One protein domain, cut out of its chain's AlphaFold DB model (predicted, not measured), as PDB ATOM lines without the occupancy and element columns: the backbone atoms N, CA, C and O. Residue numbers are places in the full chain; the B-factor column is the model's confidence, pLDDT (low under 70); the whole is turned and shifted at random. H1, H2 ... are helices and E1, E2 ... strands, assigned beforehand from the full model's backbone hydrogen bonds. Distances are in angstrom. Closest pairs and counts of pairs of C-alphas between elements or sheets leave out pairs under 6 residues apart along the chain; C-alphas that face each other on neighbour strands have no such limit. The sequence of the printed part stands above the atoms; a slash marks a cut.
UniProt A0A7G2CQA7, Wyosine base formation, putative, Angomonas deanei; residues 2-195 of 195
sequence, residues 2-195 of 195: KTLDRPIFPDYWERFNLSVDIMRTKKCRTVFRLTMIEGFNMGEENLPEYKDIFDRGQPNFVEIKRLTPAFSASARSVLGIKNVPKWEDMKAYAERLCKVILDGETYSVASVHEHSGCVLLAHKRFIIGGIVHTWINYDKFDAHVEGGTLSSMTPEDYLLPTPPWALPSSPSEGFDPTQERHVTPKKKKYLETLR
ATOM      1  N   LYS A   2      -0.089   3.073 -31.509       80.06
ATOM      2  CA  LYS A   2       0.155   4.521 -31.260       80.06
ATOM      3  C   LYS A   2       1.563   5.034 -31.613       80.06
ATOM      4  O   LYS A   2       1.688   6.121 -32.168       80.06
ATOM      5  N   THR A   3       2.606   4.256 -31.327       83.19
ATOM      6  CA  THR A   3       4.003   4.608 -31.642       83.19
ATOM      7  C   THR A   3       4.261   4.769 -33.143       83.19
ATOM      8  O   THR A   3       5.025   5.652 -33.541       83.19
ATOM      9  N   LEU A   4       3.630   3.924 -33.965       82.81
ATOM     10  CA  LEU A   4       3.759   3.934 -35.422       82.81
ATOM     11  C   LEU A   4       2.796   4.943 -36.054       82.81
ATOM     12  O   LEU A   4       3.237   5.806 -36.806       82.81
ATOM     13  N   ASP A   5       1.512   4.868 -35.700       84.88
ATOM     14  CA  ASP A   5       0.452   5.610 -36.396       84.88
ATOM     15  C   ASP A   5       0.331   7.067 -35.944       84.88
ATOM     16  O   ASP A   5      -0.236   7.883 -36.664       84.88
ATOM     17  N   ARG A   6       0.869   7.402 -34.760       88.69
ATOM     18  CA  ARG A   6       0.883   8.757 -34.175       88.69
ATOM     19  C   ARG A   6      -0.458   9.491 -34.368       88.69
ATOM     20  O   ARG A   6      -0.489  10.559 -34.983       88.69
ATOM     21  N   PRO A   7      -1.568   8.906 -33.884       92.06
ATOM     22  CA  PRO A   7      -2.899   9.430 -34.151       92.06
ATOM     23  C   PRO A   7      -3.060  10.841 -33.578       92.06
ATOM     24  O   PRO A   7      -2.643  11.118 -32.456       92.06
ATOM     25  N   ILE A   8      -3.680  11.723 -34.363       93.56
ATOM     26  CA  ILE A   8      -3.905  13.129 -33.996       93.56
ATOM     27  C   ILE A   8      -5.154  13.273 -33.117       93.56
ATOM     28  O   ILE A   8      -5.190  14.104 -32.214       93.56
ATOM     29  N   PHE A   9      -6.181  12.462 -33.376       94.62
ATOM     30  CA  PHE A   9      -7.451  12.515 -32.658       94.62
ATOM     31  C   PHE A   9      -7.470  11.534 -31.484       94.62
ATOM     32  O   PHE A   9      -6.928  10.437 -31.616       94.62
ATOM     33  N   PRO A  10      -8.107  11.881 -30.352       94.69
ATOM     34  CA  PRO A  10      -8.207  10.982 -29.204       94.69
ATOM     35  C   PRO A  10      -9.122   9.777 -29.467       94.69
ATOM     36  O   PRO A  10      -8.848   8.707 -28.936       94.69
ATOM     37  N   ASP A  11     -10.142   9.932 -30.321       96.25
ATOM     38  CA  ASP A  11     -11.144   8.915 -30.684       96.25
ATOM     39  C   ASP A  11     -10.761   8.101 -31.943       96.25
ATOM     40  O   ASP A  11     -11.606   7.528 -32.642       96.25
ATOM     41  N   TYR A  12      -9.472   8.101 -32.304       95.38
ATOM     42  CA  TYR A  12      -8.987   7.481 -33.540       95.38
ATOM     43  C   TYR A  12      -9.295   5.978 -33.605       95.38
ATOM     44  O   TYR A  12      -9.525   5.441 -34.690       95.38
ATOM     45  N   TRP A  13      -9.296   5.296 -32.455       93.81
ATOM     46  CA  TRP A  13      -9.474   3.851 -32.389       93.81
ATOM     47  C   TRP A  13     -10.937   3.455 -32.562       93.81
ATOM     48  O   TRP A  13     -11.252   2.497 -33.268       93.81
ATOM     49  N   GLU A  14     -11.845   4.227 -31.980       95.88
ATOM     50  CA  GLU A  14     -13.287   4.083 -32.130       95.88
ATOM     51  C   GLU A  14     -13.686   4.282 -33.596       95.88
ATOM     52  O   GLU A  14     -14.413   3.462 -34.160       95.88
ATOM     53  N   ARG A  15     -13.135   5.312 -34.253       96.69
ATOM     54  CA  ARG A  15     -13.355   5.567 -35.687       96.69
ATOM     55  C   ARG A  15     -12.808   4.455 -36.572       96.69
ATOM     56  O   ARG A  15     -13.471   4.058 -37.530       96.69
ATOM     57  N   PHE A  16     -11.616   3.949 -36.259       95.81
ATOM     58  CA  PHE A  16     -11.034   2.820 -36.980       95.81
ATOM     59  C   PHE A  16     -11.940   1.588 -36.886       95.81
ATOM     60  O   PHE A  16     -12.322   1.026 -37.911       95.81
ATOM     61  N   ASN A  17     -12.376   1.231 -35.679       96.38
ATOM     62  CA  ASN A  17     -13.282   0.106 -35.459       96.38
ATOM     63  C   ASN A  17     -14.638   0.279 -36.161       96.38
ATOM     64  O   ASN A  17     -15.134  -0.666 -36.772       96.38
ATOM     65  N   LEU A  18     -15.202   1.491 -36.156       97.88
ATOM     66  CA  LEU A  18     -16.415   1.795 -36.918       97.88
ATOM     67  C   LEU A  18     -16.199   1.606 -38.429       97.88
ATOM     68  O   LEU A  18     -17.080   1.107 -39.126       97.88
ATOM     69  N   SER A  19     -15.023   1.967 -38.952       97.31
ATOM     70  CA  SER A  19     -14.703   1.735 -40.365       97.31
ATOM     71  C   SER A  19     -14.636   0.241 -40.709       97.31
ATOM     72  O   SER A  19     -15.119  -0.155 -41.768       97.31
ATOM     73  N   VAL A  20     -14.128  -0.595 -39.794       97.94
ATOM     74  CA  VAL A  20     -14.095  -2.061 -39.934       97.94
ATOM     75  C   VAL A  20     -15.516  -2.629 -40.006       97.94
ATOM     76  O   VAL A  20     -15.804  -3.424 -40.901       97.94
ATOM     77  N   ASP A  21     -16.428  -2.163 -39.144       98.00
ATOM     78  CA  ASP A  21     -17.846  -2.557 -39.200       98.00
ATOM     79  C   ASP A  21     -18.506  -2.156 -40.520       98.00
ATOM     80  O   ASP A  21     -19.196  -2.955 -41.153       98.00
ATOM     81  N   ILE A  22     -18.272  -0.920 -40.969       97.44
ATOM     82  CA  ILE A  22     -18.827  -0.420 -42.230       97.44
ATOM     83  C   ILE A  22     -18.310  -1.244 -43.410       97.44
ATOM     84  O   ILE A  22     -19.091  -1.560 -44.311       97.44
ATOM     85  N   MET A  23     -17.026  -1.612 -43.414       96.31
ATOM     86  CA  MET A  23     -16.432  -2.435 -44.470       96.31
ATOM     87  C   MET A  23     -17.126  -3.793 -44.597       96.31
ATOM     88  O   MET A  23     -17.398  -4.216 -45.719       96.31
ATOM     89  N   ARG A  24     -17.523  -4.420 -43.483       95.81
ATOM     90  CA  ARG A  24     -18.273  -5.689 -43.494       95.81
ATOM     91  C   ARG A  24     -19.605  -5.599 -44.250       95.81
ATOM     92  O   ARG A  24     -20.062  -6.580 -44.826       95.81
ATOM     93  N   THR A  25     -20.240  -4.426 -44.262       95.50
ATOM     94  CA  THR A  25     -21.542  -4.218 -44.927       95.50
ATOM     95  C   THR A  25     -21.439  -4.019 -46.441       95.50
ATOM     96  O   THR A  25     -22.461  -3.946 -47.131       95.50
ATOM     97  N   LYS A  26     -20.222  -3.882 -46.983       94.06
ATOM     98  CA  LYS A  26     -20.018  -3.592 -48.402       94.06
ATOM     99  C   LYS A  26     -20.204  -4.848 -49.247       94.06
ATOM    100  O   LYS A  26     -19.694  -5.914 -48.929       94.06
ATOM    101  N   LYS A  27     -20.916  -4.684 -50.363       90.94
ATOM    102  CA  LYS A  27     -21.122  -5.732 -51.372       90.94
ATOM    103  C   LYS A  27     -20.012  -5.785 -52.424       90.94
ATOM    104  O   LYS A  27     -19.992  -6.701 -53.228       90.94
ATOM    105  N   CYS A  28     -19.108  -4.809 -52.453       92.06
ATOM    106  CA  CYS A  28     -17.949  -4.820 -53.344       92.06
ATOM    107  C   CYS A  28     -16.780  -5.600 -52.727       92.06
ATOM    108  O   CYS A  28     -16.829  -5.987 -51.560       92.06
ATOM    109  N   ARG A  29     -15.710  -5.807 -53.506       95.56
ATOM    110  CA  ARG A  29     -14.474  -6.412 -52.996       95.56
ATOM    111  C   ARG A  29     -13.898  -5.578 -51.857       95.56
ATOM    112  O   ARG A  29     -13.598  -4.400 -52.039       95.56
ATOM    113  N   THR A  30     -13.691  -6.206 -50.709       97.81
ATOM    114  CA  THR A  30     -13.065  -5.584 -49.538       97.81
ATOM    115  C   THR A  30     -11.680  -6.167 -49.284       97.81
ATOM    116  O   THR A  30     -11.465  -7.374 -49.392       97.81
ATOM    117  N   VAL A  31     -10.721  -5.302 -48.955       98.25
ATOM    118  CA  VAL A  31      -9.333  -5.686 -48.679       98.25
ATOM    119  C   VAL A  31      -8.888  -4.983 -47.407       98.25
ATOM    120  O   VAL A  31      -9.001  -3.759 -47.314       98.25
ATOM    121  N   PHE A  32      -8.344  -5.731 -46.452       98.19
ATOM    122  CA  PHE A  32      -7.571  -5.152 -45.352       98.19
ATOM    123  C   PHE A  32      -6.090  -5.323 -45.655       98.19
ATOM    124  O   PHE A  32      -5.633  -6.432 -45.921       98.19
ATOM    125  N   ARG A  33      -5.328  -4.226 -45.630       98.06
ATOM    126  CA  ARG A  33      -3.887  -4.261 -45.885       98.06
ATOM    127  C   ARG A  33      -3.105  -4.021 -44.605       98.06
ATOM    128  O   ARG A  33      -3.232  -2.961 -43.997       98.06
ATOM    129  N   LEU A  34      -2.236  -4.963 -44.263       96.88
ATOM    130  CA  LEU A  34      -1.265  -4.836 -43.186       96.88
ATOM    131  C   LEU A  34       0.102  -4.513 -43.775       96.88
ATOM    132  O   LEU A  34       0.598  -5.236 -44.634       96.88
ATOM    133  N   THR A  35       0.728  -3.432 -43.315       96.44
ATOM    134  CA  THR A  35       2.146  -3.193 -43.610       96.44
ATOM    135  C   THR A  35       2.978  -3.797 -42.489       96.44
ATOM    136  O   THR A  35       2.910  -3.331 -41.354       96.44
ATOM    137  N   MET A  36       3.737  -4.839 -42.803       96.94
ATOM    138  CA  MET A  36       4.482  -5.627 -41.830       96.94
ATOM    139  C   MET A  36       5.863  -5.037 -41.582       96.94
ATOM    140  O   MET A  36       6.611  -4.745 -42.524       96.94
ATOM    141  N   ILE A  37       6.180  -4.872 -40.304       95.25
ATOM    142  CA  ILE A  37       7.379  -4.223 -39.798       95.25
ATOM    143  C   ILE A  37       7.986  -5.126 -38.721       95.25
ATOM    144  O   ILE A  37       7.405  -5.339 -37.651       95.25
ATOM    145  N   GLU A  38       9.190  -5.613 -39.005       95.00
ATOM    146  CA  GLU A  38       9.928  -6.513 -38.124       95.00
ATOM    147  C   GLU A  38      10.239  -5.817 -36.789       95.00
ATOM    148  O   GLU A  38      10.727  -4.677 -36.760       95.00
ATOM    149  N   GLY A  39       9.940  -6.505 -35.683       93.44
ATOM    150  CA  GLY A  39      10.088  -5.991 -34.319       93.44
ATOM    151  C   GLY A  39       9.009  -4.998 -33.864       93.44
ATOM    152  O   GLY A  39       9.191  -4.364 -32.827       93.44
ATOM    153  N   PHE A  40       7.916  -4.828 -34.622       93.69
ATOM    154  CA  PHE A  40       6.813  -3.936 -34.238       93.69
ATOM    155  C   PHE A  40       5.431  -4.584 -34.260       93.69
ATOM    156  O   PHE A  40       4.660  -4.365 -33.330       93.69
ATOM    157  N   ASN A  41       5.076  -5.278 -35.346       94.62
ATOM    158  CA  ASN A  41       3.697  -5.732 -35.556       94.62
ATOM    159  C   ASN A  41       3.585  -7.138 -36.171       94.62
ATOM    160  O   ASN A  41       2.548  -7.477 -36.745       94.62
ATOM    161  N   MET A  42       4.664  -7.919 -36.078       95.00
ATOM    162  CA  MET A  42       4.785  -9.289 -36.595       95.00
ATOM    163  C   MET A  42       4.915 -10.349 -35.490       95.00
ATOM    164  O   MET A  42       5.055 -11.534 -35.803       95.00
ATOM    165  N   GLY A  43       4.907  -9.933 -34.221       93.88
ATOM    166  CA  GLY A  43       5.062 -10.825 -33.077       93.88
ATOM    167  C   GLY A  43       3.796 -11.632 -32.789       93.88
ATOM    168  O   GLY A  43       2.694 -11.274 -33.216       93.88
ATOM    169  N   GLU A  44       3.954 -12.729 -32.049       93.44
ATOM    170  CA  GLU A  44       2.836 -13.580 -31.615       93.44
ATOM    171  C   GLU A  44       1.854 -12.805 -30.729       93.44
ATOM    172  O   GLU A  44       0.644 -13.011 -30.800       93.44
ATOM    173  N   GLU A  45       2.358 -11.843 -29.957       93.38
ATOM    174  CA  GLU A  45       1.564 -10.948 -29.122       93.38
ATOM    175  C   GLU A  45       0.603 -10.061 -29.925       93.38
ATOM    176  O   GLU A  45      -0.386  -9.586 -29.374       93.38
ATOM    177  N   ASN A  46       0.862  -9.843 -31.222       94.06
ATOM    178  CA  ASN A  46      -0.006  -9.034 -32.076       94.06
ATOM    179  C   ASN A  46      -1.154  -9.845 -32.696       94.06
ATOM    180  O   ASN A  46      -2.151  -9.260 -33.118       94.06
ATOM    181  N   LEU A  47      -1.030 -11.174 -32.785       95.00
ATOM    182  CA  LEU A  47      -2.021 -12.026 -33.453       95.00
ATOM    183  C   LEU A  47      -3.435 -11.922 -32.849       95.00
ATOM    184  O   LEU A  47      -4.376 -11.850 -33.641       95.00
ATOM    185  N   PRO A  48      -3.628 -11.850 -31.515       95.31
ATOM    186  CA  PRO A  48      -4.957 -11.652 -30.935       95.31
ATOM    187  C   PRO A  48      -5.615 -10.334 -31.365       95.31
ATOM    188  O   PRO A  48      -6.782 -10.331 -31.740       95.31
ATOM    189  N   GLU A  49      -4.865  -9.226 -31.400       93.56
ATOM    190  CA  GLU A  49      -5.400  -7.927 -31.840       93.56
ATOM    191  C   GLU A  49      -5.829  -7.967 -33.311       93.56
ATOM    192  O   GLU A  49      -6.872  -7.428 -33.687       93.56
ATOM    193  N   TYR A  50      -5.041  -8.634 -34.159       95.75
ATOM    194  CA  TYR A  50      -5.429  -8.849 -35.546       95.75
ATOM    195  C   TYR A  50      -6.681  -9.715 -35.642       95.75
ATOM    196  O   TYR A  50      -7.605  -9.334 -36.360       95.75
ATOM    197  N   LYS A  51      -6.746 -10.830 -34.903       96.75
ATOM    198  CA  LYS A  51      -7.926 -11.700 -34.864       96.75
ATOM    199  C   LYS A  51      -9.196 -10.899 -34.610       96.75
ATOM    200  O   LYS A  51     -10.120 -10.989 -35.410       96.75
ATOM    201  N   ASP A  52      -9.209 -10.052 -33.587       96.62
ATOM    202  CA  ASP A  52     -10.383  -9.240 -33.253       96.62
ATOM    203  C   ASP A  52     -10.831  -8.349 -34.429       96.62
ATOM    204  O   ASP A  52     -12.025  -8.236 -34.717       96.62
ATOM    205  N   ILE A  53      -9.884  -7.752 -35.162       97.06
ATOM    206  CA  ILE A  53     -10.165  -6.893 -36.325       97.06
ATOM    207  C   ILE A  53     -10.683  -7.708 -37.518       97.06
ATOM    208  O   ILE A  53     -11.670  -7.322 -38.155       97.06
ATOM    209  N   PHE A  54     -10.023  -8.819 -37.852       97.25
ATOM    210  CA  PHE A  54     -10.382  -9.649 -39.005       97.25
ATOM    211  C   PHE A  54     -11.689 -10.410 -38.775       97.25
ATOM    212  O   PHE A  54     -12.499 -10.507 -39.699       97.25
ATOM    213  N   ASP A  55     -11.943 -10.871 -37.551       97.25
ATOM    214  CA  ASP A  55     -13.171 -11.581 -37.187       97.25
ATOM    215  C   ASP A  55     -14.384 -10.650 -37.226       97.25
ATOM    216  O   ASP A  55     -15.479 -11.048 -37.642       97.25
ATOM    217  N   ARG A  56     -14.167  -9.385 -36.849       97.31
ATOM    218  CA  ARG A  56     -15.159  -8.315 -36.929       97.31
ATOM    219  C   ARG A  56     -15.454  -7.919 -38.372       97.31
ATOM    220  O   ARG A  56     -16.623  -7.890 -38.754       97.31
ATOM    221  N   GLY A  57     -14.416  -7.612 -39.153       97.50
ATOM    222  CA  GLY A  57     -14.548  -7.025 -40.490       97.50
ATOM    223  C   GLY A  57     -14.781  -8.020 -41.627       97.50
ATOM    224  O   GLY A  57     -15.445  -7.669 -42.600       97.50
ATOM    225  N   GLN A  58     -14.246  -9.239 -41.509       97.31
ATOM    226  CA  GLN A  58     -14.336 -10.329 -42.493       97.31
ATOM    227  C   GLN A  58     -14.139  -9.868 -43.957       97.31
ATOM    228  O   GLN A  58     -15.027 -10.070 -44.794       97.31
ATOM    229  N   PRO A  59     -13.011  -9.206 -44.285       98.06
ATOM    230  CA  PRO A  59     -12.772  -8.699 -45.633       98.06
ATOM    231  C   PRO A  59     -12.655  -9.844 -46.647       98.06
ATOM    232  O   PRO A  59     -12.273 -10.956 -46.317       98.06
ATOM    233  N   ASN A  60     -12.901  -9.596 -47.929       98.19
ATOM    234  CA  ASN A  60     -12.708 -10.640 -48.943       98.19
ATOM    235  C   ASN A  60     -11.243 -11.078 -49.063       98.19
ATOM    236  O   ASN A  60     -10.964 -12.254 -49.315       98.19
ATOM    237  N   PHE A  61     -10.329 -10.130 -48.850       98.50
ATOM    238  CA  PHE A  61      -8.894 -10.328 -48.966       98.50
ATOM    239  C   PHE A  61      -8.132  -9.671 -47.818       98.50
ATOM    240  O   PHE A  61      -8.535  -8.631 -47.287       98.50
ATOM    241  N   VAL A  62      -6.971 -10.239 -47.503       98.44
ATOM    242  CA  VAL A  62      -5.979  -9.628 -46.619       98.44
ATOM    243  C   VAL A  62      -4.668  -9.502 -47.377       98.44
ATOM    244  O   VAL A  62      -4.099 -10.501 -47.806       98.44
ATOM    245  N   GLU A  63      -4.184  -8.276 -47.557       98.56
ATOM    246  CA  GLU A  63      -2.883  -8.020 -48.169       98.56
ATOM    247  C   GLU A  63      -1.837  -7.811 -47.075       98.56
ATOM    248  O   GLU A  63      -1.871  -6.832 -46.329       98.56
ATOM    249  N   ILE A  64      -0.877  -8.722 -47.003       98.31
ATOM    250  CA  ILE A  64       0.265  -8.640 -46.101       98.31
ATOM    251  C   ILE A  64       1.423  -8.052 -46.906       98.31
ATOM    252  O   ILE A  64       2.035  -8.714 -47.748       98.31
ATOM    253  N   LYS A  65       1.694  -6.769 -46.674       97.94
ATOM    254  CA  LYS A  65       2.657  -5.967 -47.425       97.94
ATOM    255  C   LYS A  65       3.941  -5.787 -46.633       97.94
ATOM    256  O   LYS A  65       3.935  -5.232 -45.540       97.94
ATOM    257  N   ARG A  66       5.068  -6.190 -47.206       97.38
ATOM    258  CA  ARG A  66       6.393  -5.966 -46.627       97.38
ATOM    259  C   ARG A  66       6.698  -4.473 -46.609       97.38
ATOM    260  O   ARG A  66       6.538  -3.792 -47.628       97.38
ATOM    261  N   LEU A  67       7.208  -3.980 -45.482       94.19
ATOM    262  CA  LEU A  67       7.753  -2.633 -45.401       94.19
ATOM    263  C   LEU A  67       8.776  -2.395 -46.522       94.19
ATOM    264  O   LEU A  67       9.788  -3.084 -46.621       94.19
ATOM    265  N   THR A  68       8.513  -1.394 -47.360       88.31
ATOM    266  CA  THR A  68       9.469  -0.950 -48.375       88.31
ATOM    267  C   THR A  68      10.303   0.182 -47.783       88.31
ATOM    268  O   THR A  68       9.727   1.179 -47.343       88.31
ATOM    269  N   PRO A  69      11.640   0.060 -47.732       81.06
ATOM    270  CA  PRO A  69      12.477   1.087 -47.134       81.06
ATOM    271  C   PRO A  69      12.462   2.364 -47.985       81.06
ATOM    272  O   PRO A  69      13.166   2.474 -48.984       81.06
ATOM    273  N   ALA A  70      11.656   3.333 -47.554       73.31
ATOM    274  CA  ALA A  70      11.575   4.692 -48.095       73.31
ATOM    275  C   ALA A  70      11.957   5.735 -47.026       73.31
ATOM    276  O   ALA A  70      11.429   6.844 -46.981       73.31
ATOM    277  N   PHE A  71      12.842   5.356 -46.103       69.31
ATOM    278  CA  PHE A  71      13.220   6.200 -44.976       69.31
ATOM    279  C   PHE A  71      14.334   7.165 -45.372       69.31
ATOM    280  O   PHE A  71      15.391   6.745 -45.843       69.31
ATOM    281  N   SER A  72      14.146   8.458 -45.102       56.34
ATOM    282  CA  SER A  72      15.273   9.385 -45.011       56.34
ATOM    283  C   SER A  72      16.123   8.982 -43.805       56.34
ATOM    284  O   SER A  72      15.562   8.807 -42.718       56.34
ATOM    285  N   ALA A  73      17.442   8.862 -43.967       54.12
ATOM    286  CA  ALA A  73      18.400   8.581 -42.895       54.12
ATOM    287  C   ALA A  73      18.501   9.753 -41.893       54.12
ATOM    288  O   ALA A  73      19.538  10.393 -41.752       54.12
ATOM    289  N   SER A  74      17.397  10.081 -41.222       60.84
ATOM    290  CA  SER A  74      17.346  11.080 -40.163       60.84
ATOM    291  C   SER A  74      17.314  10.377 -38.812       60.84
ATOM    292  O   SER A  74      16.621   9.374 -38.641       60.84
ATOM    293  N   ALA A  75      18.002  10.951 -37.824       60.31
ATOM    294  CA  ALA A  75      18.020  10.462 -36.442       60.31
ATOM    295  C   ALA A  75      16.625  10.411 -35.771       60.31
ATOM    296  O   ALA A  75      16.489   9.892 -34.671       60.31
ATOM    297  N   ARG A  76      15.581  10.947 -36.425       64.44
ATOM    298  CA  ARG A  76      14.188  10.948 -35.952       64.44
ATOM    299  C   ARG A  76      13.355   9.763 -36.460       64.44
ATOM    300  O   ARG A  76      12.213   9.611 -36.023       64.44
ATOM    301  N   SER A  77      13.877   8.943 -37.377       73.56
ATOM    302  CA  SER A  77      13.159   7.760 -37.863       73.56
ATOM    303  C   SER A  77      13.280   6.613 -36.864       73.56
ATOM    304  O   SER A  77      14.373   6.130 -36.590       73.56
ATOM    305  N   VAL A  78      12.140   6.146 -36.355       82.75
ATOM    306  CA  VAL A  78      12.056   4.947 -35.501       82.75
ATOM    307  C   VAL A  78      12.310   3.665 -36.318       82.75
ATOM    308  O   VAL A  78      12.648   2.626 -35.757       82.75
ATOM    309  N   LEU A  79      12.186   3.748 -37.648       87.31
ATOM    310  CA  LEU A  79      12.328   2.629 -38.576       87.31
ATOM    311  C   LEU A  79      13.666   2.684 -39.322       87.31
ATOM    312  O   LEU A  79      14.105   3.753 -39.760       87.31
ATOM    313  N   GLY A  80      14.282   1.517 -39.510       87.31
ATOM    314  CA  GLY A  80      15.474   1.330 -40.337       87.31
ATOM    315  C   GLY A  80      15.432   0.030 -41.145       87.31
ATOM    316  O   GLY A  80      14.461  -0.719 -41.093       87.31
ATOM    317  N   ILE A  81      16.511  -0.267 -41.880       89.69
ATOM    318  CA  ILE A  81      16.602  -1.473 -42.732       89.69
ATOM    319  C   ILE A  81      16.398  -2.767 -41.938       89.69
ATOM    320  O   ILE A  81      15.776  -3.693 -42.439       89.69
ATOM    321  N   LYS A  82      16.847  -2.808 -40.677       90.81
ATOM    322  CA  LYS A  82      16.628  -3.946 -39.769       90.81
ATOM    323  C   LYS A  82      15.149  -4.283 -39.540       90.81
ATOM    324  O   LYS A  82      14.851  -5.384 -39.109       90.81
ATOM    325  N   ASN A  83      14.249  -3.331 -39.794       92.94
ATOM    326  CA  ASN A  83      12.812  -3.503 -39.627       92.94
ATOM    327  C   ASN A  83      12.120  -4.003 -40.900       92.94
ATOM    328  O   ASN A  83      10.910  -4.199 -40.881       92.94
ATOM    329  N   VAL A  84      12.853  -4.167 -42.009       94.69
ATOM    330  CA  VAL A  84      12.328  -4.761 -43.240       94.69
ATOM    331  C   VAL A  84      12.310  -6.282 -43.058       94.69
ATOM    332  O   VAL A  84      13.385  -6.879 -42.970       94.69
ATOM    333  N   PRO A  85      11.126  -6.920 -43.019       96.50
ATOM    334  CA  PRO A  85      11.029  -8.364 -42.824       96.50
ATOM    335  C   PRO A  85      11.684  -9.147 -43.960       96.50
ATOM    336  O   PRO A  85      11.653  -8.727 -45.127       96.50
ATOM    337  N   LYS A  86      12.230 -10.328 -43.658       96.00
ATOM    338  CA  LYS A  86      12.658 -11.252 -44.716       96.00
ATOM    339  C   LYS A  86      11.430 -11.832 -45.412       96.00
ATOM    340  O   LYS A  86      10.333 -11.863 -44.866       96.00
ATOM    341  N   TRP A  87      11.616 -12.297 -46.643       96.44
ATOM    342  CA  TRP A  87      10.511 -12.856 -47.420       96.44
ATOM    343  C   TRP A  87       9.927 -14.137 -46.807       96.44
ATOM    344  O   TRP A  87       8.711 -14.281 -46.732       96.44
ATOM    345  N   GLU A  88      10.775 -15.026 -46.292       96.56
ATOM    346  CA  GLU A  88      10.314 -16.238 -45.606       96.56
ATOM    347  C   GLU A  88       9.501 -15.919 -44.347       96.56
ATOM    348  O   GLU A  88       8.462 -16.533 -44.115       96.56
ATOM    349  N   ASP A  89       9.900 -14.892 -43.590       97.44
ATOM    350  CA  ASP A  89       9.171 -14.452 -42.395       97.44
ATOM    351  C   ASP A  89       7.781 -13.905 -42.764       97.44
ATOM    352  O   ASP A  89       6.809 -14.153 -42.050       97.44
ATOM    353  N   MET A  90       7.655 -13.230 -43.914       98.06
ATOM    354  CA  MET A  90       6.364 -12.782 -44.457       98.06
ATOM    355  C   MET A  90       5.444 -13.960 -44.795       98.06
ATOM    356  O   MET A  90       4.274 -13.944 -44.408       98.06
ATOM    357  N   LYS A  91       5.961 -14.986 -45.489       97.94
ATOM    358  CA  LYS A  91       5.195 -16.200 -45.830       97.94
ATOM    359  C   LYS A  91       4.775 -16.952 -44.567       97.94
ATOM    360  O   LYS A  91       3.604 -17.284 -44.406       97.94
ATOM    361  N   ALA A  92       5.702 -17.142 -43.629       97.69
ATOM    362  CA  ALA A  92       5.416 -17.794 -42.357       97.69
ATOM    363  C   ALA A  92       4.374 -17.023 -41.535       97.69
ATOM    364  O   ALA A  92       3.505 -17.635 -40.917       97.69
ATOM    365  N   TYR A  93       4.443 -15.688 -41.518       98.06
ATOM    366  CA  TYR A  93       3.454 -14.858 -40.834       98.06
ATOM    367  C   TYR A  93       2.066 -14.982 -41.475       98.06
ATOM    368  O   TYR A  93       1.077 -15.113 -40.759       98.06
ATOM    369  N   ALA A  94       1.987 -15.004 -42.808       98.06
ATOM    370  CA  ALA A  94       0.735 -15.188 -43.536       98.06
ATOM    371  C   ALA A  94       0.024 -16.499 -43.158       98.06
ATOM    372  O   ALA A  94      -1.168 -16.488 -42.852       98.06
ATOM    373  N   GLU A  95       0.775 -17.600 -43.090       97.62
ATOM    374  CA  GLU A  95       0.269 -18.904 -42.649       97.62
ATOM    375  C   GLU A  95      -0.208 -18.887 -41.188       97.62
ATOM    376  O   GLU A  95      -1.252 -19.454 -40.864       97.62
ATOM    377  N   ARG A  96       0.530 -18.219 -40.288       97.50
ATOM    378  CA  ARG A  96       0.103 -18.069 -38.884       97.50
ATOM    379  C   ARG A  96      -1.176 -17.247 -38.771       97.50
ATOM    380  O   ARG A  96      -2.084 -17.656 -38.055       97.50
ATOM    381  N   LEU A  97      -1.275 -16.140 -39.508       97.81
ATOM    382  CA  LEU A  97      -2.469 -15.301 -39.508       97.81
ATOM    383  C   LEU A  97      -3.693 -16.089 -39.993       97.81
ATOM    384  O   LEU A  97      -4.716 -16.066 -39.316       97.81
ATOM    385  N   CYS A  98      -3.568 -16.850 -41.090       97.38
ATOM    386  CA  CYS A  98      -4.623 -17.741 -41.589       97.38
ATOM    387  C   CYS A  98      -5.167 -18.687 -40.513       97.38
ATOM    388  O   CYS A  98      -6.378 -18.835 -40.410       97.38
ATOM    389  N   LYS A  99      -4.287 -19.283 -39.700       97.25
ATOM    390  CA  LYS A  99      -4.661 -20.240 -38.644       97.25
ATOM    391  C   LYS A  99      -5.353 -19.602 -37.441       97.25
ATOM    392  O   LYS A  99      -5.997 -20.309 -36.674       97.25
ATOM    393  N   VAL A 100      -5.181 -18.296 -37.237       96.62
ATOM    394  CA  VAL A 100      -5.695 -17.587 -36.056       96.62
ATOM    395  C   VAL A 100      -7.002 -16.852 -36.353       96.62
ATOM    396  O   VAL A 100      -7.893 -16.812 -35.498       96.62
ATOM    397  N   ILE A 101      -7.134 -16.252 -37.537       96.12
ATOM    398  CA  ILE A 101      -8.338 -15.493 -37.892       96.12
ATOM    399  C   ILE A 101      -9.527 -16.431 -38.130       96.12
ATOM    400  O   ILE A 101      -9.400 -17.504 -38.717       96.12
ATOM    401  N   LEU A 102     -10.697 -16.006 -37.666       95.19
ATOM    402  CA  LEU A 102     -11.949 -16.752 -37.636       95.19
ATOM    403  C   LEU A 102     -11.784 -18.145 -37.010       95.19
ATOM    404  O   LEU A 102     -11.421 -18.259 -35.839       95.19
ATOM    405  N   ASP A 103     -12.083 -19.184 -37.777       94.50
ATOM    406  CA  ASP A 103     -12.006 -20.596 -37.414       94.50
ATOM    407  C   ASP A 103     -10.679 -21.250 -37.835       94.50
ATOM    408  O   ASP A 103     -10.530 -22.462 -37.711       94.50
ATOM    409  N   GLY A 104      -9.726 -20.469 -38.357       96.25
ATOM    410  CA  GLY A 104      -8.470 -20.977 -38.911       96.25
ATOM    411  C   GLY A 104      -8.611 -21.630 -40.292       96.25
ATOM    412  O   GLY A 104      -7.613 -22.026 -40.890       96.25
ATOM    413  N   GLU A 105      -9.835 -21.721 -40.818       96.31
ATOM    414  CA  GLU A 105     -10.159 -22.440 -42.050       96.31
ATOM    415  C   GLU A 105     -10.849 -21.558 -43.092       96.31
ATOM    416  O   GLU A 105     -10.943 -21.942 -44.256       96.31
ATOM    417  N   THR A 106     -11.308 -20.365 -42.721       97.69
ATOM    418  CA  THR A 106     -12.049 -19.475 -43.621       97.69
ATOM    419  C   THR A 106     -11.159 -18.815 -44.681       97.69
ATOM    420  O   THR A 106     -11.619 -18.553 -45.795       97.69
ATOM    421  N   TYR A 107      -9.886 -18.558 -44.374       98.38
ATOM    422  CA  TYR A 107      -8.928 -17.932 -45.292       98.38
ATOM    423  C   TYR A 107      -7.811 -18.894 -45.684       98.38
ATOM    424  O   TYR A 107      -7.498 -19.845 -44.975       98.38
ATOM    425  N   SER A 108      -7.174 -18.617 -46.816       98.00
ATOM    426  CA  SER A 108      -5.961 -19.312 -47.257       98.00
ATOM    427  C   SER A 108      -5.044 -18.356 -48.010       98.00
ATOM    428  O   SER A 108      -5.512 -17.342 -48.540       98.00
ATOM    429  N   VAL A 109      -3.751 -18.679 -48.078       98.44
ATOM    430  CA  VAL A 109      -2.814 -17.955 -48.939       98.44
ATOM    431  C   VAL A 109      -3.196 -18.215 -50.396       98.44
ATOM    432  O   VAL A 109      -3.133 -19.340 -50.883       98.44
ATOM    433  N   ALA A 110      -3.616 -17.163 -51.089       98.06
ATOM    434  CA  ALA A 110      -4.149 -17.243 -52.441       98.06
ATOM    435  C   ALA A 110      -3.110 -16.877 -53.504       98.06
ATOM    436  O   ALA A 110      -3.119 -17.434 -54.600       98.06
ATOM    437  N   SER A 111      -2.217 -15.938 -53.186       98.19
ATOM    438  CA  SER A 111      -1.185 -15.479 -54.109       98.19
ATOM    439  C   SER A 111      -0.001 -14.856 -53.371       98.19
ATOM    440  O   SER A 111      -0.135 -14.360 -52.250       98.19
ATOM    441  N   VAL A 112       1.167 -14.877 -54.007       98.19
ATOM    442  CA  VAL A 112       2.394 -14.244 -53.523       98.19
ATOM    443  C   VAL A 112       3.025 -13.414 -54.633       98.19
ATOM    444  O   VAL A 112       2.929 -13.788 -55.793       98.19
ATOM    445  N   HIS A 113       3.689 -12.314 -54.276       97.00
ATOM    446  CA  HIS A 113       4.501 -11.489 -55.173       97.00
ATOM    447  C   HIS A 113       5.741 -10.971 -54.435       97.00
ATOM    448  O   HIS A 113       5.723  -9.907 -53.809       97.00
ATOM    449  N   GLU A 114       6.849 -11.707 -54.517       95.81
ATOM    450  CA  GLU A 114       8.077 -11.411 -53.762       95.81
ATOM    451  C   GLU A 114       8.694 -10.057 -54.155       95.81
ATOM    452  O   GLU A 114       9.128  -9.267 -53.307       95.81
ATOM    453  N   HIS A 115       8.685  -9.754 -55.455       91.50
ATOM    454  CA  HIS A 115       9.271  -8.538 -56.019       91.50
ATOM    455  C   HIS A 115       8.607  -7.257 -55.488       91.50
ATOM    456  O   HIS A 115       9.279  -6.240 -55.321       91.50
ATOM    457  N   SER A 116       7.310  -7.316 -55.175       92.38
ATOM    458  CA  SER A 116       6.563  -6.237 -54.527       92.38
ATOM    459  C   SER A 116       6.413  -6.455 -53.015       92.38
ATOM    460  O   SER A 116       5.955  -5.554 -52.313       92.38
ATOM    461  N   GLY A 117       6.834  -7.607 -52.487       96.06
ATOM    462  CA  GLY A 117       6.737  -7.972 -51.078       96.06
ATOM    463  C   GLY A 117       5.300  -8.161 -50.593       96.06
ATOM    464  O   GLY A 117       5.010  -7.782 -49.464       96.06
ATOM    465  N   CYS A 118       4.400  -8.679 -51.429       97.81
ATOM    466  CA  CYS A 118       2.999  -8.912 -51.064       97.81
ATOM    467  C   CYS A 118       2.706 -10.403 -50.898       97.81
ATOM    468  O   CYS A 118       3.034 -11.196 -51.779       97.81
ATOM    469  N   VAL A 119       2.003 -10.761 -49.828       98.69
ATOM    470  CA  VAL A 119       1.281 -12.032 -49.713       98.69
ATOM    471  C   VAL A 119      -0.208 -11.713 -49.618       98.69
ATOM    472  O   VAL A 119      -0.605 -10.849 -48.837       98.69
ATOM    473  N   LEU A 120      -1.029 -12.375 -50.429       98.69
ATOM    474  CA  LEU A 120      -2.477 -12.195 -50.458       98.69
ATOM    475  C   LEU A 120      -3.149 -13.403 -49.811       98.69
ATOM    476  O   LEU A 120      -3.046 -14.519 -50.322       98.69
ATOM    477  N   LEU A 121      -3.886 -13.171 -48.729       98.62
ATOM    478  CA  LEU A 121      -4.864 -14.126 -48.220       98.62
ATOM    479  C   LEU A 121      -6.219 -13.842 -48.866       98.62
ATOM    480  O   LEU A 121      -6.593 -12.680 -49.038       98.62
ATOM    481  N   ALA A 122      -6.974 -14.889 -49.176       98.38
ATOM    482  CA  ALA A 122      -8.342 -14.766 -49.666       98.38
ATOM    483  C   ALA A 122      -9.284 -15.680 -48.888       98.38
ATOM    484  O   ALA A 122      -8.904 -16.776 -48.464       98.38
ATOM    485  N   HIS A 123     -10.530 -15.232 -48.735       98.19
ATOM    486  CA  HIS A 123     -11.608 -16.072 -48.228       98.19
ATOM    487  C   HIS A 123     -11.766 -17.303 -49.139       98.19
ATOM    488  O   HIS A 123     -11.843 -17.164 -50.363       98.19
ATOM    489  N   LYS A 124     -11.890 -18.513 -48.584       97.62
ATOM    490  CA  LYS A 124     -11.945 -19.767 -49.367       97.62
ATOM    491  C   LYS A 124     -13.150 -19.874 -50.313       97.62
ATOM    492  O   LYS A 124     -13.167 -20.727 -51.187       97.62
ATOM    493  N   ARG A 125     -14.114 -18.953 -50.223       97.00
ATOM    494  CA  ARG A 125     -15.224 -18.811 -51.189       97.00
ATOM    495  C   ARG A 125     -14.740 -18.442 -52.597       97.00
ATOM    496  O   ARG A 125     -15.429 -18.710 -53.569       97.00
ATOM    497  N   PHE A 126     -13.542 -17.861 -52.701       98.06
ATOM    498  CA  PHE A 126     -12.863 -17.597 -53.970       98.06
ATOM    499  C   PHE A 126     -12.122 -18.833 -54.512       98.06
ATOM    500  O   PHE A 126     -11.439 -18.737 -55.528       98.06
ATOM    501  N   ILE A 127     -12.230 -19.996 -53.862       97.44
ATOM    502  CA  ILE A 127     -11.719 -21.271 -54.370       97.44
ATOM    503  C   ILE A 127     -12.897 -22.048 -54.957       97.44
ATOM    504  O   ILE A 127     -13.722 -22.597 -54.231       97.44
ATOM    505  N   ILE A 128     -12.975 -22.098 -56.283       97.19
ATOM    506  CA  ILE A 128     -14.088 -22.698 -57.026       97.19
ATOM    507  C   ILE A 128     -13.538 -23.905 -57.777       97.19
ATOM    508  O   ILE A 128     -12.611 -23.769 -58.575       97.19
ATOM    509  N   GLY A 129     -14.056 -25.100 -57.483       96.19
ATOM    510  CA  GLY A 129     -13.563 -26.343 -58.092       96.19
ATOM    511  C   GLY A 129     -12.080 -26.624 -57.807       96.19
ATOM    512  O   GLY A 129     -11.388 -27.172 -58.657       96.19
ATOM    513  N   GLY A 130     -11.571 -26.194 -56.648       96.19
ATOM    514  CA  GLY A 130     -10.154 -26.321 -56.283       96.19
ATOM    515  C   GLY A 130      -9.227 -25.284 -56.930       96.19
ATOM    516  O   GLY A 130      -8.027 -25.298 -56.667       96.19
ATOM    517  N   ILE A 131      -9.759 -24.363 -57.737       97.94
ATOM    518  CA  ILE A 131      -8.989 -23.306 -58.395       97.94
ATOM    519  C   ILE A 131      -9.187 -21.996 -57.634       97.94
ATOM    520  O   ILE A 131     -10.313 -21.572 -57.369       97.94
ATOM    521  N   VAL A 132      -8.083 -21.334 -57.294       98.19
ATOM    522  CA  VAL A 132      -8.086 -20.037 -56.610       98.19
ATOM    523  C   VAL A 132      -8.424 -18.932 -57.614       98.19
ATOM    524  O   VAL A 132      -7.717 -18.773 -58.604       98.19
ATOM    525  N   HIS A 133      -9.444 -18.119 -57.351       98.44
ATOM    526  CA  HIS A 133      -9.914 -17.047 -58.232       98.44
ATOM    527  C   HIS A 133      -9.783 -15.675 -57.565       98.44
ATOM    528  O   HIS A 133     -10.707 -15.185 -56.919       98.44
ATOM    529  N   THR A 134      -8.620 -15.040 -57.711       97.06
ATOM    530  CA  THR A 134      -8.376 -13.708 -57.132       97.06
ATOM    531  C   THR A 134      -8.215 -12.603 -58.166       97.06
ATOM    532  O   THR A 134      -8.307 -11.433 -57.790       97.06
ATOM    533  N   TRP A 135      -8.060 -12.935 -59.452       96.81
ATOM    534  CA  TRP A 135      -7.906 -11.938 -60.510       96.81
ATOM    535  C   TRP A 135      -9.252 -11.334 -60.897       96.81
ATOM    536  O   TRP A 135     -10.305 -11.955 -60.751       96.81
ATOM    537  N   ILE A 136      -9.197 -10.094 -61.371       96.94
ATOM    538  CA  ILE A 136     -10.367  -9.332 -61.795       96.94
ATOM    539  C   ILE A 136     -10.582  -9.585 -63.286       96.94
ATOM    540  O   ILE A 136      -9.676  -9.381 -64.093       96.94
ATOM    541  N   ASN A 137     -11.787 -10.021 -63.641       97.69
ATOM    542  CA  ASN A 137     -12.277 -10.003 -65.009       97.69
ATOM    543  C   ASN A 137     -12.782  -8.587 -65.321       97.69
ATOM    544  O   ASN A 137     -13.928  -8.265 -65.000       97.69
ATOM    545  N   TYR A 138     -11.923  -7.739 -65.888       97.12
ATOM    546  CA  TYR A 138     -12.302  -6.358 -66.195       97.12
ATOM    547  C   TYR A 138     -13.434  -6.288 -67.219       97.12
ATOM    548  O   TYR A 138     -14.375  -5.552 -66.976       97.12
ATOM    549  N   ASP A 139     -13.451  -7.147 -68.241       97.69
ATOM    550  CA  ASP A 139     -14.541  -7.166 -69.228       97.69
ATOM    551  C   ASP A 139     -15.915  -7.392 -68.570       97.69
ATOM    552  O   ASP A 139     -16.893  -6.712 -68.881       97.69
ATOM    553  N   LYS A 140     -16.006  -8.325 -67.608       96.44
ATOM    554  CA  LYS A 140     -17.245  -8.543 -66.839       96.44
ATOM    555  C   LYS A 140     -17.556  -7.389 -65.892       96.44
ATOM    556  O   LYS A 140     -18.719  -7.018 -65.749       96.44
ATOM    557  N   PHE A 141     -16.540  -6.861 -65.212       95.69
ATOM    558  CA  PHE A 141     -16.707  -5.724 -64.311       95.69
ATOM    559  C   PHE A 141     -17.236  -4.497 -65.070       95.69
ATOM    560  O   PHE A 141     -18.223  -3.894 -64.647       95.69
ATOM    561  N   ASP A 142     -16.644  -4.184 -66.218       96.00
ATOM    562  CA  ASP A 142     -17.015  -3.061 -67.074       96.00
ATOM    563  C   ASP A 142     -18.425  -3.256 -67.644       96.00
ATOM    564  O   ASP A 142     -19.237  -2.334 -67.583       96.00
ATOM    565  N   ALA A 143     -18.797  -4.478 -68.040       95.75
ATOM    566  CA  ALA A 143     -20.172  -4.784 -68.443       95.75
ATOM    567  C   ALA A 143     -21.205  -4.498 -67.329       95.75
ATOM    568  O   ALA A 143     -22.310  -4.023 -67.609       95.75
ATOM    569  N   HIS A 144     -20.866  -4.738 -66.056       93.69
ATOM    570  CA  HIS A 144     -21.737  -4.371 -64.932       93.69
ATOM    571  C   HIS A 144     -21.841  -2.855 -64.727       93.69
ATOM    572  O   HIS A 144     -22.924  -2.361 -64.389       93.69
ATOM    573  N   VAL A 145     -20.733  -2.129 -64.923       93.00
ATOM    574  CA  VAL A 145     -20.680  -0.661 -64.849       93.00
ATOM    575  C   VAL A 145     -21.545  -0.049 -65.951       93.00
ATOM    576  O   VAL A 145     -22.454   0.726 -65.653       93.00
ATOM    577  N   GLU A 146     -21.310  -0.438 -67.202       96.44
ATOM    578  CA  GLU A 146     -22.012   0.072 -68.385       96.44
ATOM    579  C   GLU A 146     -23.495  -0.315 -68.390       96.44
ATOM    580  O   GLU A 146     -24.353   0.485 -68.760       96.44
ATOM    581  N   GLY A 147     -23.815  -1.520 -67.911       94.56
ATOM    582  CA  GLY A 147     -25.187  -2.007 -67.785       94.56
ATOM    583  C   GLY A 147     -25.965  -1.442 -66.591       94.56
ATOM    584  O   GLY A 147     -27.134  -1.782 -66.422       94.56
ATOM    585  N   GLY A 148     -25.344  -0.625 -65.729       92.50
ATOM    586  CA  GLY A 148     -26.008  -0.030 -64.563       92.50
ATOM    587  C   GLY A 148     -26.402  -1.036 -63.471       92.50
ATOM    588  O   GLY A 148     -27.321  -0.777 -62.695       92.50
ATOM    589  N   THR A 149     -25.716  -2.182 -63.378       92.69
ATOM    590  CA  THR A 149     -26.052  -3.283 -62.444       92.69
ATOM    591  C   THR A 149     -25.146  -3.343 -61.206       92.69
ATOM    592  O   THR A 149     -25.167  -4.310 -60.442       92.69
ATOM    593  N   LEU A 150     -24.383  -2.275 -60.949       88.25
ATOM    594  CA  LEU A 150     -23.435  -2.172 -59.831       88.25
ATOM    595  C   LEU A 150     -24.049  -2.437 -58.449       88.25
ATOM    596  O   LEU A 150     -23.386  -3.002 -57.584       88.25
ATOM    597  N   SER A 151     -25.306  -2.049 -58.213       89.44
ATOM    598  CA  SER A 151     -25.961  -2.205 -56.903       89.44
ATOM    599  C   SER A 151     -26.254  -3.661 -56.520       89.44
ATOM    600  O   SER A 151     -26.429  -3.964 -55.334       89.44
ATOM    601  N   SER A 152     -26.344  -4.551 -57.511       90.31
ATOM    602  CA  SER A 152     -26.568  -5.992 -57.336       90.31
ATOM    603  C   SER A 152     -25.307  -6.831 -57.533       90.31
ATOM    604  O   SER A 152     -25.333  -8.010 -57.200       90.31
ATOM    605  N   MET A 153     -24.230  -6.238 -58.049       93.69
ATOM    606  CA  MET A 153     -22.969  -6.923 -58.315       93.69
ATOM    607  C   MET A 153     -22.289  -7.373 -57.014       93.69
ATOM    608  O   MET A 153     -22.239  -6.642 -56.019       93.69
ATOM    609  N   THR A 154     -21.727  -8.574 -57.055       94.94
ATOM    610  CA  THR A 154     -20.971  -9.223 -55.983       94.94
ATOM    611  C   THR A 154     -19.529  -9.490 -56.425       94.94
ATOM    612  O   THR A 154     -19.239  -9.500 -57.622       94.94
ATOM    613  N   PRO A 155     -18.579  -9.694 -55.493       95.81
ATOM    614  CA  PRO A 155     -17.186  -9.988 -55.832       95.81
ATOM    615  C   PRO A 155     -17.000 -11.206 -56.743       95.81
ATOM    616  O   PRO A 155     -16.012 -11.266 -57.472       95.81
ATOM    617  N   GLU A 156     -17.916 -12.170 -56.669       95.88
ATOM    618  CA  GLU A 156     -17.897 -13.428 -57.407       95.88
ATOM    619  C   GLU A 156     -18.245 -13.271 -58.899       95.88
ATOM    620  O   GLU A 156     -17.844 -14.110 -59.709       95.88
ATOM    621  N   ASP A 157     -18.924 -12.187 -59.285       95.94
ATOM    622  CA  ASP A 157     -19.445 -12.012 -60.649       95.94
ATOM    623  C   ASP A 157     -18.342 -11.769 -61.696       95.94
ATOM    624  O   ASP A 157     -18.483 -12.133 -62.865       95.94
ATOM    625  N   TYR A 158     -17.202 -11.211 -61.282       96.81
ATOM    626  CA  TYR A 158     -16.123 -10.759 -62.168       96.81
ATOM    627  C   TYR A 158     -14.768 -11.372 -61.796       96.81
ATOM    628  O   TYR A 158     -13.735 -10.704 -61.748       96.81
ATOM    629  N   LEU A 159     -14.760 -12.675 -61.531       97.44
ATOM    630  CA  LEU A 159     -13.548 -13.411 -61.194       97.44
ATOM    631  C   LEU A 159     -12.839 -14.004 -62.419       97.44
ATOM    632  O   LEU A 159     -13.473 -14.503 -63.352       97.44
ATOM    633  N   LEU A 160     -11.508 -14.017 -62.363       98.25
ATOM    634  CA  LEU A 160     -10.638 -14.867 -63.174       98.25
ATOM    635  C   LEU A 160      -9.795 -15.784 -62.274       98.25
ATOM    636  O   LEU A 160      -9.493 -15.417 -61.129       98.25
ATOM    637  N   PRO A 161      -9.376 -16.958 -62.785       98.38
ATOM    638  CA  PRO A 161      -8.386 -17.789 -62.118       98.38
ATOM    639  C   PRO A 161      -7.120 -16.996 -61.794       98.38
ATOM    640  O   PRO A 161      -6.639 -16.190 -62.590       98.38
ATOM    641  N   THR A 162      -6.568 -17.255 -60.615       98.31
ATOM    642  CA  THR A 162      -5.261 -16.743 -60.207       98.31
ATOM    643  C   THR A 162      -4.202 -17.340 -61.134       98.31
ATOM    644  O   THR A 162      -4.160 -18.567 -61.274       98.31
ATOM    645  N   PRO A 163      -3.349 -16.526 -61.777       97.62
ATOM    646  CA  PRO A 163      -2.329 -17.031 -62.677       97.62
ATOM    647  C   PRO A 163      -1.399 -18.036 -61.982       97.62
ATOM    648  O   PRO A 163      -0.976 -17.786 -60.850       97.62
ATOM    649  N   PRO A 164      -1.001 -19.139 -62.645       97.38
ATOM    650  CA  PRO A 164      -0.161 -20.164 -62.024       97.38
ATOM    651  C   PRO A 164       1.180 -19.647 -61.491       97.38
ATOM    652  O   PRO A 164       1.696 -20.168 -60.508       97.38
ATOM    653  N   TRP A 165       1.747 -18.609 -62.110       96.88
ATOM    654  CA  TRP A 165       2.991 -17.972 -61.667       96.88
ATOM    655  C   TRP A 165       2.834 -17.142 -60.381       96.88
ATOM    656  O   TRP A 165       3.827 -16.855 -59.716       96.88
ATOM    657  N   ALA A 166       1.598 -16.786 -60.019       97.44
ATOM    658  CA  ALA A 166       1.246 -16.021 -58.824       97.44
ATOM    659  C   ALA A 166       0.819 -16.889 -57.637       97.44
ATOM    660  O   ALA A 166       0.661 -16.367 -56.531       97.44
ATOM    661  N   LEU A 167       0.620 -18.193 -57.847       98.00
ATOM    662  CA  LEU A 167       0.251 -19.119 -56.781       98.00
ATOM    663  C   LEU A 167       1.406 -19.299 -55.778       98.00
ATOM    664  O   LEU A 167       2.569 -19.282 -56.189       98.00
ATOM    665  N   PRO A 168       1.122 -19.547 -54.485       96.62
ATOM    666  CA  PRO A 168       2.156 -19.730 -53.458       96.62
ATOM    667  C   PRO A 168       3.120 -20.890 -53.731       96.62
ATOM    668  O   PRO A 168       4.265 -20.860 -53.294       96.62
ATOM    669  N   SER A 169       2.668 -21.907 -54.468       95.50
ATOM    670  CA  SER A 169       3.473 -23.058 -54.885       95.50
ATOM    671  C   SER A 169       4.373 -22.778 -56.093       95.50
ATOM    672  O   SER A 169       5.167 -23.639 -56.476       95.50
ATOM    673  N   SER A 170       4.248 -21.611 -56.727       96.25
ATOM    674  CA  SER A 170       5.009 -21.292 -57.925       96.25
ATOM    675  C   SER A 170       6.471 -20.986 -57.600       96.25
ATOM    676  O   SER A 170       6.734 -20.114 -56.769       96.25
ATOM    677  N   PRO A 171       7.440 -21.565 -58.333       94.56
ATOM    678  CA  PRO A 171       8.845 -21.179 -58.195       94.56
ATOM    679  C   PRO A 171       9.112 -19.741 -58.666       94.56
ATOM    680  O   PRO A 171      10.182 -19.201 -58.405       94.56
ATOM    681  N   SER A 172       8.160 -19.115 -59.371       94.44
ATOM    682  CA  SER A 172       8.288 -17.732 -59.846       94.44
ATOM    683  C   SER A 172       8.006 -16.697 -58.751       94.44
ATOM    684  O   SER A 172       8.251 -15.510 -58.970       94.44
ATOM    685  N   GLU A 173       7.462 -17.125 -57.604       95.38
ATOM    686  CA  GLU A 173       7.063 -16.272 -56.475       95.38
ATOM    687  C   GLU A 173       6.295 -15.002 -56.902       95.38
ATOM    688  O   GLU A 173       6.543 -13.889 -56.420       95.38
ATOM    689  N   GLY A 174       5.375 -15.153 -57.860       95.75
ATOM    690  CA  GLY A 174       4.552 -14.060 -58.375       95.75
ATOM    691  C   GLY A 174       5.197 -13.142 -59.382       95.75
ATOM    692  O   GLY A 174       4.631 -12.087 -59.666       95.75
ATOM    693  N   PHE A 175       6.371 -13.482 -59.901       95.62
ATOM    694  CA  PHE A 175       6.936 -12.761 -61.028       95.62
ATOM    695  C   PHE A 175       6.274 -13.221 -62.329       95.62
ATOM    696  O   PHE A 175       6.286 -14.409 -62.650       95.62
ATOM    697  N   ASP A 176       5.690 -12.275 -63.057       95.19
ATOM    698  CA  ASP A 176       5.025 -12.545 -64.326       95.19
ATOM    699  C   ASP A 176       6.067 -12.983 -65.379       95.19
ATOM    700  O   ASP A 176       7.038 -12.256 -65.609       95.19
ATOM    701  N   PRO A 177       5.903 -14.152 -66.028       95.25
ATOM    702  CA  PRO A 177       6.846 -14.656 -67.026       95.25
ATOM    703  C   PRO A 177       6.923 -13.797 -68.296       95.25
ATOM    704  O   PRO A 177       7.864 -13.950 -69.071       95.25
ATOM    705  N   THR A 178       5.954 -12.910 -68.526       95.31
ATOM    706  CA  THR A 178       5.977 -11.954 -69.644       95.31
ATOM    707  C   THR A 178       6.854 -10.733 -69.361       95.31
ATOM    708  O   THR A 178       7.133  -9.952 -70.271       95.31
ATOM    709  N   GLN A 179       7.304 -10.557 -68.115       93.25
ATOM    710  CA  GLN A 179       8.143  -9.439 -67.698       93.25
ATOM    711  C   GLN A 179       9.622  -9.826 -67.639       93.25
ATOM    712  O   GLN A 179       9.992 -10.969 -67.375       93.25
ATOM    713  N   GLU A 180      10.494  -8.832 -67.815       91.81
ATOM    714  CA  GLU A 180      11.937  -9.002 -67.672       91.81
ATOM    715  C   GLU A 180      12.417  -8.480 -66.314       91.81
ATOM    716  O   GLU A 180      12.177  -7.332 -65.926       91.81
ATOM    717  N   ARG A 181      13.135  -9.323 -65.565       88.38
ATOM    718  CA  ARG A 181      13.700  -8.924 -64.274       88.38
ATOM    719  C   ARG A 181      14.986  -8.132 -64.481       88.38
ATOM    720  O   ARG A 181      16.038  -8.699 -64.760       88.38
ATOM    721  N   HIS A 182      14.934  -6.833 -64.206       88.62
ATOM    722  CA  HIS A 182      16.136  -6.010 -64.208       88.62
ATOM    723  C   HIS A 182      17.020  -6.302 -62.980       88.62
ATOM    724  O   HIS A 182      16.636  -6.067 -61.828       88.62
ATOM    725  N   VAL A 183      18.231  -6.811 -63.218       86.38
ATOM    726  CA  VAL A 183      19.224  -7.114 -62.178       86.38
ATOM    727  C   VAL A 183      20.387  -6.138 -62.295       86.38
ATOM    728  O   VAL A 183      21.056  -6.065 -63.319       86.38
ATOM    729  N   THR A 184      20.666  -5.398 -61.221       88.69
ATOM    730  CA  THR A 184      21.803  -4.469 -61.210       88.69
ATOM    731  C   THR A 184      23.137  -5.227 -61.268       88.69
ATOM    732  O   THR A 184      23.233  -6.327 -60.713       88.69
ATOM    733  N   PRO A 185      24.212  -4.641 -61.835       91.94
ATOM    734  CA  PRO A 185      25.532  -5.284 -61.876       91.94
ATOM    735  C   PRO A 185      26.034  -5.719 -60.492       91.94
ATOM    736  O   PRO A 185      26.589  -6.804 -60.331       91.94
ATOM    737  N   LYS A 186      25.761  -4.907 -59.460       89.69
ATOM    738  CA  LYS A 186      26.087  -5.222 -58.063       89.69
ATOM    739  C   LYS A 186      25.362  -6.477 -57.572       89.69
ATOM    740  O   LYS A 186      25.987  -7.334 -56.952       89.69
ATOM    741  N   LYS A 187      24.056  -6.589 -57.843       84.44
ATOM    742  CA  LYS A 187      23.266  -7.765 -57.455       84.44
ATOM    743  C   LYS A 187      23.708  -9.002 -58.235       84.44
ATOM    744  O   LYS A 187      23.818 -10.064 -57.636       84.44
ATOM    745  N   LYS A 188      24.023  -8.858 -59.525       88.50
ATOM    746  CA  LYS A 188      24.555  -9.946 -60.353       88.50
ATOM    747  C   LYS A 188      25.849 -10.519 -59.765       88.50
ATOM    748  O   LYS A 188      25.900 -11.712 -59.494       88.50
ATOM    749  N   LYS A 189      26.817  -9.654 -59.433       89.56
ATOM    750  CA  LYS A 189      28.076 -10.055 -58.784       89.56
ATOM    751  C   LYS A 189      27.853 -10.762 -57.441       89.56
ATOM    752  O   LYS A 189      28.530 -11.733 -57.146       89.56
ATOM    753  N   TYR A 190      26.905 -10.296 -56.625       85.25
ATOM    754  CA  TYR A 190      26.554 -10.970 -55.369       85.25
ATOM    755  C   TYR A 190      25.970 -12.372 -55.602       85.25
ATOM    756  O   TYR A 190      26.389 -13.326 -54.954       85.25
ATOM    757  N   LEU A 191      25.038 -12.523 -56.545       82.81
ATOM    758  CA  LEU A 191      24.445 -13.826 -56.859       82.81
ATOM    759  C   LEU A 191      25.482 -14.834 -57.374       82.81
ATOM    760  O   LEU A 191      25.372 -16.018 -57.078       82.81
ATOM    761  N   GLU A 192      26.498 -14.371 -58.101       89.00
ATOM    762  CA  GLU A 192      27.623 -15.203 -58.547       89.00
ATOM    763  C   GLU A 192      28.472 -15.728 -57.377       89.00
ATOM    764  O   GLU A 192      29.032 -16.808 -57.497       89.00
ATOM    765  N   THR A 193      28.528 -15.028 -56.234       88.31
ATOM    766  CA  THR A 193      29.264 -15.496 -55.036       88.31
ATOM    767  C   THR A 193      28.527 -16.553 -54.211       88.31
ATOM    768  O   THR A 193      29.118 -17.132 -53.306       88.31
ATOM    769  N   LEU A 194      27.240 -16.782 -54.490       77.31
ATOM    770  CA  LEU A 194      26.416 -17.792 -53.815       77.31
ATOM    771  C   LEU A 194      26.388 -19.141 -54.560       77.31
ATOM    772  O   LEU A 194      25.692 -20.053 -54.116       77.31
ATOM    773  N   ARG A 195      27.080 -19.241 -55.701       59.62
ATOM    774  CA  ARG A 195      27.242 -20.461 -56.504       59.62
ATOM    775  C   ARG A 195      28.611 -21.071 -56.256       59.62
ATOM    776  O   ARG A 195      28.674 -22.316 -56.267       59.62
TER     777      ARG A 195
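What this domain is: This is residues 2 to 195 of the 195 residues of the protein "Wyosine base formation, putative" of Angomonas deanei (UniProt A0A7G2CQA7). A small, strongly twisted four-stranded sheet has H4 packed along one face, while H3 only grazes the sheet and H2 packs on H3 beyond the E1 edge. After the sheet's last strand the chain runs out through H5, which is not on the sheet, and then through the long stretch of residues 147 to 184 with no named element; residues 182 to 195, of which 185 to 192 belong to H6, stick out as a tail. The printed part has 194 residues, with six named helices and four named strands in the order H1 H2 E1 H3 E2 H4 E3 E4 H5 H6; the sheet order E1 E2 E4 E3 is mixed. The class is mixed, helices and strands, with under half of the residues in named elements. The whole is compact, with a radius of gyration of the C-alphas of 19.0 A and spans of 55 by 48 by 33 A.

How they stand to each other: Edge strand E1, residues 31 to 36, is parallel to E2, residues 61 to 66, at 21 degrees, with N 34 and O 63 2.8 A apart. E2 is antiparallel to E4, residues 118 to 123, with N 62 and O 121 2.9 A apart. E4 forms a hairpin with edge strand E3, residues 107 to 113, with N 110 and O 120 2.8 A apart. H4, residues 87 to 100, is on the sheet at a height of 8.6 A, over E2 and E4, making two layers, a helix over a sheet. H4 runs along the strands, at 26 degrees to E2 on the local plane. H3, residues 44 to 57, only grazes the sheet with residues 50 to 57. With residues 47 to 51 alone it touches H4, the closest C-alphas being those of Lys 51 and Val 100, 6.4 A apart; the tilt is steep, 58 degrees. E1, H3, E2 form a strand-helix-strand unit, parallel neighbours joined through a helix; E2, H4, E3 form a split one, with E4 between its strands; both crossovers are right-handed. H2, residues 12 to 24, touches residues 53 to 57 of H3; the C-alphas of Arg 24 and Gly 57 are closest, 5.0 A. H1, residues 2 to 5, H5, residues 138 to 146, and H6, residues 185 to 192, touch no helix. Every O i to N i+4 pair is within hydrogen-bond range in H2, H4, H5 and H6; in H3 8 of 10 are, and H1 is too short for one.

Where its parts are: H1 begins at C-alpha 2, (0.155, 4.521, -31.260), and H6 ends at C-alpha 192, (27.623, -15.203, -58.547). H3 measures 20.6 A, H4 20.4 A, H2 18.9 A and E3 17.9 A.

The domain as a whole: The farthest C-alphas, Gly 148 and Thr 193, are 58.2 A apart. The printed part has no cut; links E2 to H4, E4 to H5 and H5 to H6 are long. Residues 71 to 76 and 195 have pLDDT under 70.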